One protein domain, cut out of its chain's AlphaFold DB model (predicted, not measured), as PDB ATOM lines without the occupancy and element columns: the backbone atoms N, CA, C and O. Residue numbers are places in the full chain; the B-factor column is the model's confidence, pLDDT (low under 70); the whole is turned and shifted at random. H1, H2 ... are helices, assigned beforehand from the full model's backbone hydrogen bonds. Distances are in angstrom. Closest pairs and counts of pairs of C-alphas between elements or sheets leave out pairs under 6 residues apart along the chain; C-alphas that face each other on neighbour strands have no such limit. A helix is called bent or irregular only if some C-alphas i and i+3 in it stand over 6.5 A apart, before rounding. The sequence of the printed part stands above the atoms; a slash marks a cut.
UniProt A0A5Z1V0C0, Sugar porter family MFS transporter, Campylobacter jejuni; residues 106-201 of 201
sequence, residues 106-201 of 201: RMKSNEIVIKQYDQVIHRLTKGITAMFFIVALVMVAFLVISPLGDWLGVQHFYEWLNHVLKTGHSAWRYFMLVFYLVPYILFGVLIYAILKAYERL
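What this domain is: This is residues 106 to 201 of the 201 residues of the protein "Sugar porter family MFS transporter" of Campylobacter jejuni (UniProt A0A5Z1V0C0). The model is a long, thin helical hairpin with unequal legs: the long helix H1, followed by the short H2 and then H3, makes one leg, and the bent helix H4 folds back to make the other. H4b comes beside the later part of H1, H4a beside H3, and residues 106 to 125 of H1 stick out as a free arm that adds to the length. The printed part has 96 residues with four named helices, H1, H2, H3 and H4 in that order, and no named strand; the class is all helix. The whole is extended, with a radius of gyration of the C-alphas of 23.4 A and spans of 84 by 25 by 11 A.

Where its parts are: H1, residues 106 to 145, is the longest helix at 57.5 A; it begins with C-alpha 106 at (180.598, 223.802, 154.934) and ends with C-alpha 145 at (226.757, 222.780, 189.263). H2 is residues 148 to 151, and H3, residues 154 to 167, is 20.0 A long. H4, residues 172 to 199, was assigned as one helix by its hydrogen bonds but is bent, with C-alphas 180 and 183 7.0 A apart. Its arm H4a is residues 172 to 180, 12.6 A long, and its arm H4b is residues 183 to 199, 24.2 A long, ending with C-alpha 199 at (204.114, 211.762, 184.314).

How they stand to each other: H1 touches H4b with residues 130 to 140 alone; the closest C-alphas, those of Leu 137 and Ile 191, are 7.1 A apart. These two run opposite ways at a shallow tilt of 6 degrees. H4a and H4b stand at a shallow tilt of 30 degrees. H3 and H4a form a helical hairpin: they touch, with the C-alphas of Leu 165 and Arg 173 closest at 5.6 A, and run opposite ways at a shallow tilt of 17 degrees. H1 and H2 only just touch, with 3 pairs of C-alphas within 8 A, and only at the corner by their link; the closest C-alphas are those of Leu 143 and Gly 149, 5.2 A apart. H2 and H3 are close but not clearly touching, with the C-alphas of Gly 149 and Gln 155 closest at 7.0 A. Among the pairs that stay apart are H1 and H3, and H2 and H4b. Every O i to N i+4 pair is within hydrogen-bond range in H1, H3, H4a and H4b; H2 is too short for such a pair, and its one O i to N i+3 pair is within range.

The domain as a whole: The C-alphas of Arg 106 and His 169 are the two farthest apart, at 84.6 A. Without residues 106 to 125, which stand free, the body spans 55 by 25 by 11 A. The printed part has no cut, and the links H1 to H2, H2 to H3 and H3 to H4 are tight. The mean pLDDT of the printed part is 80.5; it is under 70 at residue 144, residues 146 to 155, residues 168 to 172 and residue 201, the chain's last.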
ATOM      1  N   ARG A 106     179.670 222.915 154.215       95.19
ATOM      2  CA  ARG A 106     180.598 223.802 154.934       95.19
ATOM      3  C   ARG A 106     180.705 223.430 156.406       95.19
ATOM      4  O   ARG A 106     181.804 223.461 156.945       95.19
ATOM      5  N   MET A 107     179.605 223.048 157.050       95.38
ATOM      6  CA  MET A 107     179.603 222.655 158.456       95.38
ATOM      7  C   MET A 107     180.394 221.363 158.671       95.38
ATOM      8  O   MET A 107     181.231 221.315 159.568       95.38
ATOM      9  N   LYS A 108     180.227 220.362 157.794       95.31
ATOM     10  CA  LYS A 108     181.044 219.134 157.806       95.31
ATOM     11  C   LYS A 108     182.528 219.422 157.583       95.31
ATOM     12  O   LYS A 108     183.367 218.894 158.306       95.31
ATOM     13  N   SER A 109     182.856 220.264 156.602       94.94
ATOM     14  CA  SER A 109     184.242 220.672 156.341       94.94
ATOM     15  C   SER A 109     184.851 221.385 157.554       94.94
ATOM     16  O   SER A 109     185.933 221.027 158.016       94.94
ATOM     17  N   ASN A 110     184.114 222.329 158.142       94.00
ATOM     18  CA  ASN A 110     184.547 223.052 159.333       94.00
ATOM     19  C   ASN A 110     184.723 222.121 160.539       94.00
ATOM     20  O   ASN A 110     185.681 222.292 161.283       94.00
ATOM     21  N   GLU A 111     183.863 221.117 160.727       93.62
ATOM     22  CA  GLU A 111     184.026 220.122 161.795       93.62
ATOM     23  C   GLU A 111     185.342 219.340 161.644       93.62
ATOM     24  O   GLU A 111     186.058 219.131 162.625       93.62
ATOM     25  N   ILE A 112     185.699 218.947 160.416       93.50
ATOM     26  CA  ILE A 112     186.977 218.279 160.126       93.50
ATOM     27  C   ILE A 112     188.147 219.204 160.470       93.50
ATOM     28  O   ILE A 112     189.081 218.788 161.156       93.50
ATOM     29  N   VAL A 113     188.083 220.461 160.029       92.19
ATOM     30  CA  VAL A 113     189.121 221.467 160.291       92.19
ATOM     31  C   VAL A 113     189.272 221.729 161.793       92.19
ATOM     32  O   VAL A 113     190.393 221.757 162.296       92.19
ATOM     33  N   ILE A 114     188.171 221.840 162.541       93.38
ATOM     34  CA  ILE A 114     188.191 222.009 164.003       93.38
ATOM     35  C   ILE A 114     188.879 220.822 164.681       93.38
ATOM     36  O   ILE A 114     189.747 221.031 165.525       93.38
ATOM     37  N   LYS A 115     188.561 219.581 164.288       93.50
ATOM     38  CA  LYS A 115     189.225 218.385 164.837       93.50
ATOM     39  C   LYS A 115     190.728 218.378 164.551       93.50
ATOM     40  O   LYS A 115     191.515 217.996 165.412       93.50
ATOM     41  N   GLN A 116     191.139 218.824 163.362       91.12
ATOM     42  CA  GLN A 116     192.558 218.961 163.025       91.12
ATOM     43  C   GLN A 116     193.246 220.023 163.887       91.12
ATOM     44  O   GLN A 116     194.340 219.772 164.395       91.12
ATOM     45  N   TYR A 117     192.609 221.180 164.093       92.25
ATOM     46  CA  TYR A 117     193.135 222.216 164.982       92.25
ATOM     47  C   TYR A 117     193.274 221.722 166.415       92.25
ATOM     48  O   TYR A 117     194.335 221.910 167.001       92.25
ATOM     49  N   ASP A 118     192.259 221.050 166.954       93.00
ATOM     50  CA  ASP A 118     192.295 220.500 168.309       93.00
ATOM     51  C   ASP A 118     193.461 219.513 168.479       93.00
ATOM     52  O   ASP A 118     194.255 219.612 169.413       93.00
ATOM     53  N   GLN A 119     193.674 218.638 167.491       92.38
ATOM     54  CA  GLN A 119     194.806 217.714 167.484       92.38
ATOM     55  C   GLN A 119     196.165 218.431 167.427       92.38
ATOM     56  O   GLN A 119     197.116 218.013 168.099       92.38
ATOM     57  N   VAL A 120     196.292 219.486 166.617       92.38
ATOM     58  CA  VAL A 120     197.529 220.276 166.509       92.38
ATOM     59  C   VAL A 120     197.787 221.051 167.799       92.38
ATOM     60  O   VAL A 120     198.905 221.001 168.308       92.38
ATOM     61  N   ILE A 121     196.765 221.703 168.360       92.44
ATOM     62  CA  ILE A 121     196.852 222.416 169.637       92.44
ATOM     63  C   ILE A 121     197.245 221.443 170.742       92.44
ATOM     64  O   ILE A 121     198.189 221.725 171.467       92.44
ATOM     65  N   HIS A 122     196.628 220.263 170.828       92.31
ATOM     66  CA  HIS A 122     196.990 219.255 171.825       92.31
ATOM     67  C   HIS A 122     198.462 218.834 171.729       92.31
ATOM     68  O   HIS A 122     199.166 218.763 172.738       92.31
ATOM     69  N   ARG A 123     198.967 218.599 170.510       88.75
ATOM     70  CA  ARG A 123     200.390 218.282 170.287       88.75
ATOM     71  C   ARG A 123     201.305 219.443 170.668       88.75
ATOM     72  O   ARG A 123     202.330 219.209 171.308       88.75
ATOM     73  N   LEU A 124     200.945 220.670 170.299       91.56
ATOM     74  CA  LEU A 124     201.699 221.875 170.650       91.56
ATOM     75  C   LEU A 124     201.724 222.092 172.162       91.56
ATOM     76  O   LEU A 124     202.797 222.294 172.721       91.56
ATOM     77  N   THR A 125     200.580 221.972 172.834       89.00
ATOM     78  CA  THR A 125     200.466 222.090 174.289       89.00
ATOM     79  C   THR A 125     201.327 221.045 174.988       89.00
ATOM     80  O   THR A 125     202.077 221.402 175.895       89.00
ATOM     81  N   LYS A 126     201.318 219.780 174.539       86.56
ATOM     82  CA  LYS A 126     202.235 218.753 175.065       86.56
ATOM     83  C   LYS A 126     203.706 219.114 174.850       86.56
ATOM     84  O   LYS A 126     204.497 218.994 175.782       86.56
ATOM     85  N   GLY A 127     204.069 219.590 173.658       88.56
ATOM     86  CA  GLY A 127     205.436 220.016 173.350       88.56
ATOM     87  C   GLY A 127     205.911 221.178 174.228       88.56
ATOM     88  O   GLY A 127     206.979 221.096 174.830       88.56
ATOM     89  N   ILE A 128     205.094 222.227 174.361       87.31
ATOM     90  CA  ILE A 128     205.377 223.396 175.210       87.31
ATOM     91  C   ILE A 128     205.486 222.981 176.681       87.31
ATOM     92  O   ILE A 128     206.412 223.401 177.374       87.31
ATOM     93  N   THR A 129     204.584 222.114 177.145       87.94
ATOM     94  CA  THR A 129     204.615 221.591 178.515       87.94
ATOM     95  C   THR A 129     205.923 220.838 178.768       87.94
ATOM     96  O   THR A 129     206.612 221.125 179.743       87.94
ATOM     97  N   ALA A 130     206.338 219.949 177.861       88.69
ATOM     98  CA  ALA A 130     207.611 219.238 177.978       88.69
ATOM     99  C   ALA A 130     208.821 220.192 177.999       88.69
ATOM    100  O   ALA A 130     209.721 220.018 178.820       88.69
ATOM    101  N   MET A 131     208.832 221.234 177.157       90.19
ATOM    102  CA  MET A 131     209.891 222.254 177.175       90.19
ATOM    103  C   MET A 131     209.977 222.971 178.525       90.19
ATOM    104  O   MET A 131     211.079 223.160 179.039       90.19
ATOM    105  N   PHE A 132     208.840 223.320 179.132       90.38
ATOM    106  CA  PHE A 132     208.806 223.925 180.465       90.38
ATOM    107  C   PHE A 132     209.460 223.019 181.524       90.38
ATOM    108  O   PHE A 132     210.286 223.486 182.308       90.38
ATOM    109  N   PHE A 133     209.167 221.714 181.506       88.75
ATOM    110  CA  PHE A 133     209.781 220.747 182.423       88.75
ATOM    111  C   PHE A 133     211.288 220.566 182.184       88.75
ATOM    112  O   PHE A 133     212.048 220.478 183.148       88.75
ATOM    113  N   ILE A 134     211.742 220.565 180.925       87.94
ATOM    114  CA  ILE A 134     213.177 220.520 180.594       87.94
ATOM    115  C   ILE A 134     213.887 221.757 181.146       87.94
ATOM    116  O   ILE A 134     214.914 221.623 181.807       87.94
ATOM    117  N   VAL A 135     213.331 222.953 180.936       88.38
ATOM    118  CA  VAL A 135     213.894 224.197 181.479       88.38
ATOM    119  C   VAL A 135     213.937 224.153 183.008       88.38
ATOM    120  O   VAL A 135     214.956 224.515 183.592       88.38
ATOM    121  N   ALA A 136     212.891 223.647 183.668       87.62
ATOM    122  CA  ALA A 136     212.878 223.479 185.121       87.62
ATOM    123  C   ALA A 136     213.994 222.535 185.610       87.62
ATOM    124  O   ALA A 136     214.708 222.871 186.554       87.62
ATOM    125  N   LEU A 137     214.202 221.393 184.946       86.88
ATOM    126  CA  LEU A 137     215.292 220.466 185.277       86.88
ATOM    127  C   LEU A 137     216.672 221.087 185.048       86.88
ATOM    128  O   LEU A 137     217.565 220.927 185.879       86.88
ATOM    129  N   VAL A 138     216.841 221.829 183.951       87.00
ATOM    130  CA  VAL A 138     218.080 222.553 183.648       87.00
ATOM    131  C   VAL A 138     218.373 223.591 184.735       87.00
ATOM    132  O   VAL A 138     219.495 223.637 185.233       87.00
ATOM    133  N   MET A 139     217.373 224.354 185.184       83.62
ATOM    134  CA  MET A 139     217.524 225.316 186.288       83.62
ATOM    135  C   MET A 139     217.953 224.636 187.596       83.62
ATOM    136  O   MET A 139     218.829 225.146 188.292       83.62
ATOM    137  N   VAL A 140     217.398 223.461 187.910       82.62
ATOM    138  CA  VAL A 140     217.806 222.667 189.084       82.62
ATOM    139  C   VAL A 140     219.251 222.180 188.949       82.62
ATOM    140  O   VAL A 140     220.016 222.276 189.905       82.62
ATOM    141  N   ALA A 141     219.658 221.711 187.768       81.00
ATOM    142  CA  ALA A 141     221.032 221.282 187.516       81.00
ATOM    143  C   ALA A 141     222.035 222.446 187.628       81.00
ATOM    144  O   ALA A 141     223.097 222.287 188.228       81.00
ATOM    145  N   PHE A 142     221.687 223.632 187.119       78.69
ATOM    146  CA  PHE A 142     222.504 224.840 187.276       78.69
ATOM    147  C   PHE A 142     222.656 225.258 188.743       78.69
ATOM    148  O   PHE A 142     223.735 225.691 189.138       78.69
ATOM    149  N   LEU A 143     221.626 225.081 189.571       72.94
ATOM    150  CA  LEU A 143     221.700 225.357 191.008       72.94
ATOM    151  C   LEU A 143     222.731 224.449 191.712       72.94
ATOM    152  O   LEU A 143     223.392 224.876 192.653       72.94
ATOM    153  N   VAL A 144     222.913 223.218 191.222       69.94
ATOM    154  CA  VAL A 144     223.868 222.240 191.776       69.94
ATOM    155  C   VAL A 144     225.296 222.426 191.240       69.94
ATOM    156  O   VAL A 144     226.248 222.158 191.968       69.94
ATOM    157  N   ILE A 145     225.462 222.842 189.978       71.50
ATOM    158  CA  ILE A 145     226.757 222.780 189.263       71.50
ATOM    159  C   ILE A 145     227.420 224.161 189.079       71.50
ATOM    160  O   ILE A 145     228.628 224.235 188.876       71.50
ATOM    161  N   SER A 146     226.663 225.261 189.100       62.97
ATOM    162  CA  SER A 146     227.142 226.605 188.723       62.97
ATOM    163  C   SER A 146     227.244 227.586 189.905       62.97
ATOM    164  O   SER A 146     226.685 227.314 190.967       62.97
ATOM    165  N   PRO A 147     227.875 228.772 189.723       58.75
ATOM    166  CA  PRO A 147     228.086 229.800 190.767       58.75
ATOM    167  C   PRO A 147     226.812 230.367 191.429       58.75
ATOM    168  O   PRO A 147     226.888 231.141 192.380       58.75
ATOM    169  N   LEU A 148     225.620 229.982 190.962       59.28
ATOM    170  CA  LEU A 148     224.358 230.221 191.672       59.28
ATOM    171  C   LEU A 148     224.277 229.440 192.991       59.28
ATOM    172  O   LEU A 148     223.700 229.938 193.956       59.28
ATOM    173  N   GLY A 149     224.876 228.248 193.052       61.12
ATOM    174  CA  GLY A 149     225.044 227.503 194.300       61.12
ATOM    175  C   GLY A 149     225.926 228.253 195.303       61.12
ATOM    176  O   GLY A 149     225.626 228.257 196.498       61.12
ATOM    177  N   ASP A 150     226.945 228.969 194.818       63.69
ATOM    178  CA  ASP A 150     227.816 229.810 195.651       63.69
ATOM    179  C   ASP A 150     227.057 231.028 196.188       63.69
ATOM    180  O   ASP A 150     227.168 231.351 197.371       63.69
ATOM    181  N   TRP A 151     226.202 231.648 195.365       60.81
ATOM    182  CA  TRP A 151     225.297 232.722 195.800       60.81
ATOM    183  C   TRP A 151     224.278 232.254 196.855       60.81
ATOM    184  O   TRP A 151     223.967 232.996 197.785       60.81
ATOM    185  N   LEU A 152     223.804 231.007 196.760       65.06
ATOM    186  CA  LEU A 152     222.937 230.366 197.759       65.06
ATOM    187  C   LEU A 152     223.702 229.854 198.997       65.06
ATOM    188  O   LEU A 152     223.099 229.252 199.884       65.06
ATOM    189  N   GLY A 153     225.017 230.088 199.078       65.94
ATOM    190  CA  GLY A 153     225.844 229.737 200.233       65.94
ATOM    191  C   GLY A 153     226.101 228.237 200.392       65.94
ATOM    192  O   GLY A 153     226.542 227.803 201.457       65.94
ATOM    193  N   VAL A 154     225.847 227.437 199.350       68.56
ATOM    194  CA  VAL A 154     226.017 225.977 199.369       68.56
ATOM    195  C   VAL A 154     227.482 225.615 199.628       68.56
ATOM    196  O   VAL A 154     227.768 224.748 200.453       68.56
ATOM    197  N   GLN A 155     228.416 226.336 199.003       69.06
ATOM    198  CA  GLN A 155     229.849 226.154 199.231       69.06
ATOM    199  C   GLN A 155     230.241 226.453 200.688       69.06
ATOM    200  O   GLN A 155     230.896 225.629 201.324       69.06
ATOM    201  N   HIS A 156     229.773 227.567 201.259       71.56
ATOM    202  CA  HIS A 156     230.047 227.918 202.658       71.56
ATOM    203  C   HIS A 156     229.428 226.936 203.656       71.56
ATOM    204  O   HIS A 156     230.031 226.635 204.686       71.56
ATOM    205  N   PHE A 157     228.253 226.385 203.345       73.56
ATOM    206  CA  PHE A 157     227.637 225.332 204.143       73.56
ATOM    207  C   PHE A 157     228.484 224.051 204.143       73.56
ATOM    208  O   PHE A 157     228.727 223.478 205.207       73.56
ATOM    209  N   TYR A 158     228.995 223.629 202.981       74.75
ATOM    210  CA  TYR A 158     229.879 222.464 202.883       74.75
ATOM    211  C   TYR A 158     231.256 222.701 203.511       74.75
ATOM    212  O   TYR A 158     231.789 221.797 204.153       74.75
ATOM    213  N   GLU A 159     231.822 223.902 203.389       77.25
ATOM    214  CA  GLU A 159     233.070 224.291 204.057       77.25
ATOM    215  C   GLU A 159     232.922 224.260 205.582       77.25
ATOM    216  O   GLU A 159     233.755 223.666 206.270       77.25
ATOM    217  N   TRP A 160     231.830 224.823 206.112       79.81
ATOM    218  CA  TRP A 160     231.505 224.775 207.537       79.81
ATOM    219  C   TRP A 160     231.278 223.339 208.021       79.81
ATOM    220  O   TRP A 160     231.879 222.925 209.014       79.81
ATOM    221  N   LEU A 161     230.491 222.542 207.289       74.50
ATOM    222  CA  LEU A 161     230.285 221.125 207.600       74.50
ATOM    223  C   LEU A 161     231.607 220.359 207.629       74.50
ATOM    224  O   LEU A 161     231.846 219.591 208.558       74.50
ATOM    225  N   ASN A 162     232.483 220.581 206.648       76.56
ATOM    226  CA  ASN A 162     233.782 219.920 206.560       76.56
ATOM    227  C   ASN A 162     234.723 220.364 207.692       76.56
ATOM    228  O   ASN A 162     235.459 219.547 208.247       76.56
ATOM    229  N   HIS A 163     234.671 221.639 208.086       78.81
ATOM    230  CA  HIS A 163     235.406 222.144 209.242       78.81
ATOM    231  C   HIS A 163     234.954 221.456 210.538       78.81
ATOM    232  O   HIS A 163     235.796 220.963 211.293       78.81
ATOM    233  N   VAL A 164     233.639 221.332 210.762       74.38
ATOM    234  CA  VAL A 164     233.074 220.612 211.918       74.38
ATOM    235  C   VAL A 164     233.397 219.113 211.861       74.38
ATOM    236  O   VAL A 164     233.702 218.503 212.887       74.38
ATOM    237  N   LEU A 165     233.402 218.507 210.670       71.56
ATOM    238  CA  LEU A 165     233.758 217.096 210.486       71.56
ATOM    239  C   LEU A 165     235.226 216.802 210.824       71.56
ATOM    240  O   LEU A 165     235.529 215.718 211.326       71.56
ATOM    241  N   LYS A 166     236.130 217.746 210.529       74.19
ATOM    242  CA  LYS A 166     237.571 217.640 210.807       74.19
ATOM    243  C   LYS A 166     237.922 217.906 212.271       74.19
ATOM    244  O   LYS A 166     238.888 217.335 212.761       74.19
ATOM    245  N   THR A 167     237.157 218.753 212.957       73.25
ATOM    246  CA  THR A 167     237.421 219.163 214.351       73.25
ATOM    247  C   THR A 167     236.642 218.353 215.396       73.25
ATOM    248  O   THR A 167     236.982 218.385 216.576       73.25
ATOM    249  N   GLY A 168     235.619 217.590 214.998       63.41
ATOM    250  CA  GLY A 168     234.799 216.788 215.912       63.41
ATOM    251  C   GLY A 168     235.369 215.396 216.227       63.41
ATOM    252  O   GLY A 168     235.443 214.535 215.351       63.41
ATOM    253  N   HIS A 169     235.668 215.118 217.501       61.22
ATOM    254  CA  HIS A 169     236.116 213.802 218.004       61.22
ATOM    255  C   HIS A 169     235.024 212.997 218.750       61.22
ATOM    256  O   HIS A 169     235.320 212.245 219.673       61.22
ATOM    257  N   SER A 170     233.746 213.132 218.373       67.12
ATOM    258  CA  SER A 170     232.604 212.509 219.077       67.12
ATOM    259  C   SER A 170     231.539 211.963 218.111       67.12
ATOM    260  O   SER A 170     231.601 212.223 216.908       67.12
ATOM    261  N   ALA A 171     230.526 211.258 218.640       68.25
ATOM    262  CA  ALA A 171     229.312 210.811 217.939       68.25
ATOM    263  C   ALA A 171     228.648 211.922 217.090       68.25
ATOM    264  O   ALA A 171     228.023 211.644 216.067       68.25
ATOM    265  N   TRP A 172     228.877 213.185 217.462       67.25
ATOM    266  CA  TRP A 172     228.533 214.393 216.705       67.25
ATOM    267  C   TRP A 172     229.010 214.386 215.240       67.25
ATOM    268  O   TRP A 172     228.317 214.880 214.353       67.25
ATOM    269  N   ARG A 173     230.156 213.761 214.948       70.81
ATOM    270  CA  ARG A 173     230.694 213.623 213.585       70.81
ATOM    271  C   ARG A 173     229.783 212.788 212.679       70.81
ATOM    272  O   ARG A 173     229.598 213.137 211.515       70.81
ATOM    273  N   TYR A 174     229.191 211.715 213.208       73.19
ATOM    274  CA  TYR A 174     228.259 210.866 212.457       73.19
ATOM    275  C   TYR A 174     226.923 211.574 212.211       73.19
ATOM    276  O   TYR A 174     226.337 211.416 211.145       73.19
ATOM    277  N   PHE A 175     226.477 212.412 213.149       76.31
ATOM    278  CA  PHE A 175     225.282 213.239 212.973       76.31
ATOM    279  C   PHE A 175     225.473 214.301 211.873       76.31
ATOM    280  O   PHE A 175     224.604 214.477 211.022       76.31
ATOM    281  N   MET A 176     226.645 214.938 211.808       76.38
ATOM    282  CA  MET A 176     226.961 215.924 210.761       76.38
ATOM    283  C   MET A 176     227.115 215.300 209.364       76.38
ATOM    284  O   MET A 176     226.791 215.945 208.368       76.38
ATOM    285  N   LEU A 177     227.524 214.028 209.273       73.06
ATOM    286  CA  LEU A 177     227.498 213.275 208.011       73.06
ATOM    287  C   LEU A 177     226.073 213.093 207.463       73.06
ATOM    288  O   LEU A 177     225.883 213.119 206.250       73.06
ATOM    289  N   VAL A 178     225.064 212.957 208.330       77.25
ATOM    290  CA  VAL A 178     223.659 212.916 207.895       77.25
ATOM    291  C   VAL A 178     223.246 214.272 207.317       77.25
ATOM    292  O   VAL A 178     222.670 214.315 206.234       77.25
ATOM    293  N   PHE A 179     223.614 215.380 207.969       76.56
ATOM    294  CA  PHE A 179     223.360 216.736 207.458       76.56
ATOM    295  C   PHE A 179     224.056 217.033 206.127       76.56
ATOM    296  O   PHE A 179     223.496 217.752 205.305       76.56
ATOM    297  N   TYR A 180     225.222 216.438 205.875       73.88
ATOM    298  CA  TYR A 180     225.904 216.524 204.581       73.88
ATOM    299  C   TYR A 180     225.075 215.914 203.440       73.88
ATOM    300  O   TYR A 180     225.131 216.393 202.312       73.88
ATOM    301  N   LEU A 181     224.275 214.881 203.722       78.00
ATOM    302  CA  LEU A 181     223.438 214.196 202.731       78.00
ATOM    303  C   LEU A 181     222.079 214.877 202.498       78.00
ATOM    304  O   LEU A 181     221.478 214.682 201.441       78.00
ATOM    305  N   VAL A 182     221.597 215.688 203.447       79.38
ATOM    306  CA  VAL A 182     220.270 216.333 203.387       79.38
ATOM    307  C   VAL A 182     220.054 217.160 202.108       79.38
ATOM    308  O   VAL A 182     219.018 216.960 201.470       79.38
ATOM    309  N   PRO A 183     220.988 218.028 201.661       75.12
ATOM    310  CA  PRO A 183     220.800 218.789 200.425       75.12
ATOM    311  C   PRO A 183     220.635 217.889 199.196       75.12
ATOM    312  O   PRO A 183     219.756 218.129 198.373       75.12
ATOM    313  N   TYR A 184     221.409 216.805 199.098       78.25
ATOM    314  CA  TYR A 184     221.310 215.850 197.991       78.25
ATOM    315  C   TYR A 184     219.967 215.110 197.983       78.25
ATOM    316  O   TYR A 184     219.378 214.915 196.919       78.25
ATOM    317  N   ILE A 185     219.449 214.748 199.162       84.00
ATOM    318  CA  ILE A 185     218.118 214.142 199.300       84.00
ATOM    319  C   ILE A 185     217.037 215.137 198.861       84.00
ATOM    320  O   ILE A 185     216.134 214.756 198.118       84.00
ATOM    321  N   LEU A 186     217.141 216.411 199.252       82.69
ATOM    322  CA  LEU A 186     216.197 217.456 198.839       82.69
ATOM    323  C   LEU A 186     216.199 217.672 197.319       82.69
ATOM    324  O   LEU A 186     215.125 217.742 196.724       82.69
ATOM    325  N   PHE A 187     217.370 217.698 196.672       81.69
ATOM    326  CA  PHE A 187     217.452 217.757 195.207       81.69
ATOM    327  C   PHE A 187     216.843 216.519 194.547       81.69
ATOM    328  O   PHE A 187     216.090 216.651 193.583       81.69
ATOM    329  N   GLY A 188     217.106 215.327 195.087       84.00
ATOM    330  CA  GLY A 188     216.501 214.086 194.606       84.00
ATOM    331  C   GLY A 188     214.974 214.105 194.702       84.00
ATOM    332  O   GLY A 188     214.294 213.764 193.736       84.00
ATOM    333  N   VAL A 189     214.425 214.571 195.829       88.00
ATOM    334  CA  VAL A 189     212.974 214.728 196.032       88.00
ATOM    335  C   VAL A 189     212.387 215.765 195.076       88.00
ATOM    336  O   VAL A 189     211.301 215.548 194.542       88.00
ATOM    337  N   LEU A 190     213.095 216.865 194.820       84.88
ATOM    338  CA  LEU A 190     212.640 217.927 193.925       84.88
ATOM    339  C   LEU A 190     212.631 217.474 192.457       84.88
ATOM    340  O   LEU A 190     211.628 217.658 191.770       84.88
ATOM    341  N   ILE A 191     213.685 216.794 191.996       85.88
ATOM    342  CA  ILE A 191     213.723 216.164 190.664       85.88
ATOM    343  C   ILE A 191     212.616 215.111 190.546       85.88
ATOM    344  O   ILE A 191     211.882 215.096 189.558       85.88
ATOM    345  N   TYR A 192     212.442 214.269 191.568       87.94
ATOM    346  CA  TYR A 192     211.375 213.271 191.603       87.94
ATOM    347  C   TYR A 192     209.982 213.913 191.528       87.94
ATOM    348  O   TYR A 192     209.126 213.430 190.791       87.94
ATOM    349  N   ALA A 193     209.749 215.018 192.239       87.44
ATOM    350  CA  ALA A 193     208.484 215.745 192.192       87.44
ATOM    351  C   ALA A 193     208.202 216.328 190.799       87.44
ATOM    352  O   ALA A 193     207.074 216.223 190.320       87.44
ATOM    353  N   ILE A 194     209.218 216.881 190.129       85.69
ATOM    354  CA  ILE A 194     209.118 217.416 188.762       85.69
ATOM    355  C   ILE A 194     208.809 216.292 187.761       85.69
ATOM    356  O   ILE A 194     207.888 216.426 186.957       85.69
ATOM    357  N   LEU A 195     209.518 215.163 187.843       84.94
ATOM    358  CA  LEU A 195     209.280 214.001 186.977       84.94
ATOM    359  C   LEU A 195     207.889 213.397 187.202       84.94
ATOM    360  O   LEU A 195     207.172 213.119 186.246       84.94
ATOM    361  N   LYS A 196     207.469 213.262 188.463       87.00
ATOM    362  CA  LYS A 196     206.137 212.766 188.827       87.00
ATOM    363  C   LYS A 196     205.017 213.716 188.401       87.00
ATOM    364  O   LYS A 196     203.915 213.265 188.101       87.00
ATOM    365  N   ALA A 197     205.269 215.025 188.405       85.06
ATOM    366  CA  ALA A 197     204.326 216.015 187.895       85.06
ATOM    367  C   ALA A 197     204.191 215.927 186.369       85.06
ATOM    368  O   ALA A 197     203.076 216.015 185.866       85.06
ATOM    369  N   TYR A 198     205.293 215.684 185.653       83.31
ATOM    370  CA  TYR A 198     205.279 215.449 184.209       83.31
ATOM    371  C   TYR A 198     204.554 214.149 183.828       83.31
ATOM    372  O   TYR A 198     203.764 214.145 182.896       83.31
ATOM    373  N   GLU A 199     204.759 213.061 184.573       81.81
ATOM    374  CA  GLU A 199     204.114 211.762 184.314       81.81
ATOM    375  C   GLU A 199     202.583 211.788 184.505       81.81
ATOM    376  O   GLU A 199     201.863 210.952 183.964       81.81
ATOM    377  N   ARG A 200     202.069 212.750 185.280       75.75
ATOM    378  CA  ARG A 200     200.631 212.929 185.536       75.75
ATOM    379  C   ARG A 200     199.895 213.758 184.467       75.75
ATOM    380  O   ARG A 200     198.679 213.903 184.598       75.75
ATOM    381  N   LEU A 201     200.600 214.307 183.472       68.81
ATOM    382  CA  LEU A 201     200.088 215.176 182.394       68.81
ATOM    383  C   LEU A 201     200.011 214.440 181.043       68.81
ATOM    384  O   LEU A 201     199.061 214.719 180.275       68.81
TER     385      LEU A 201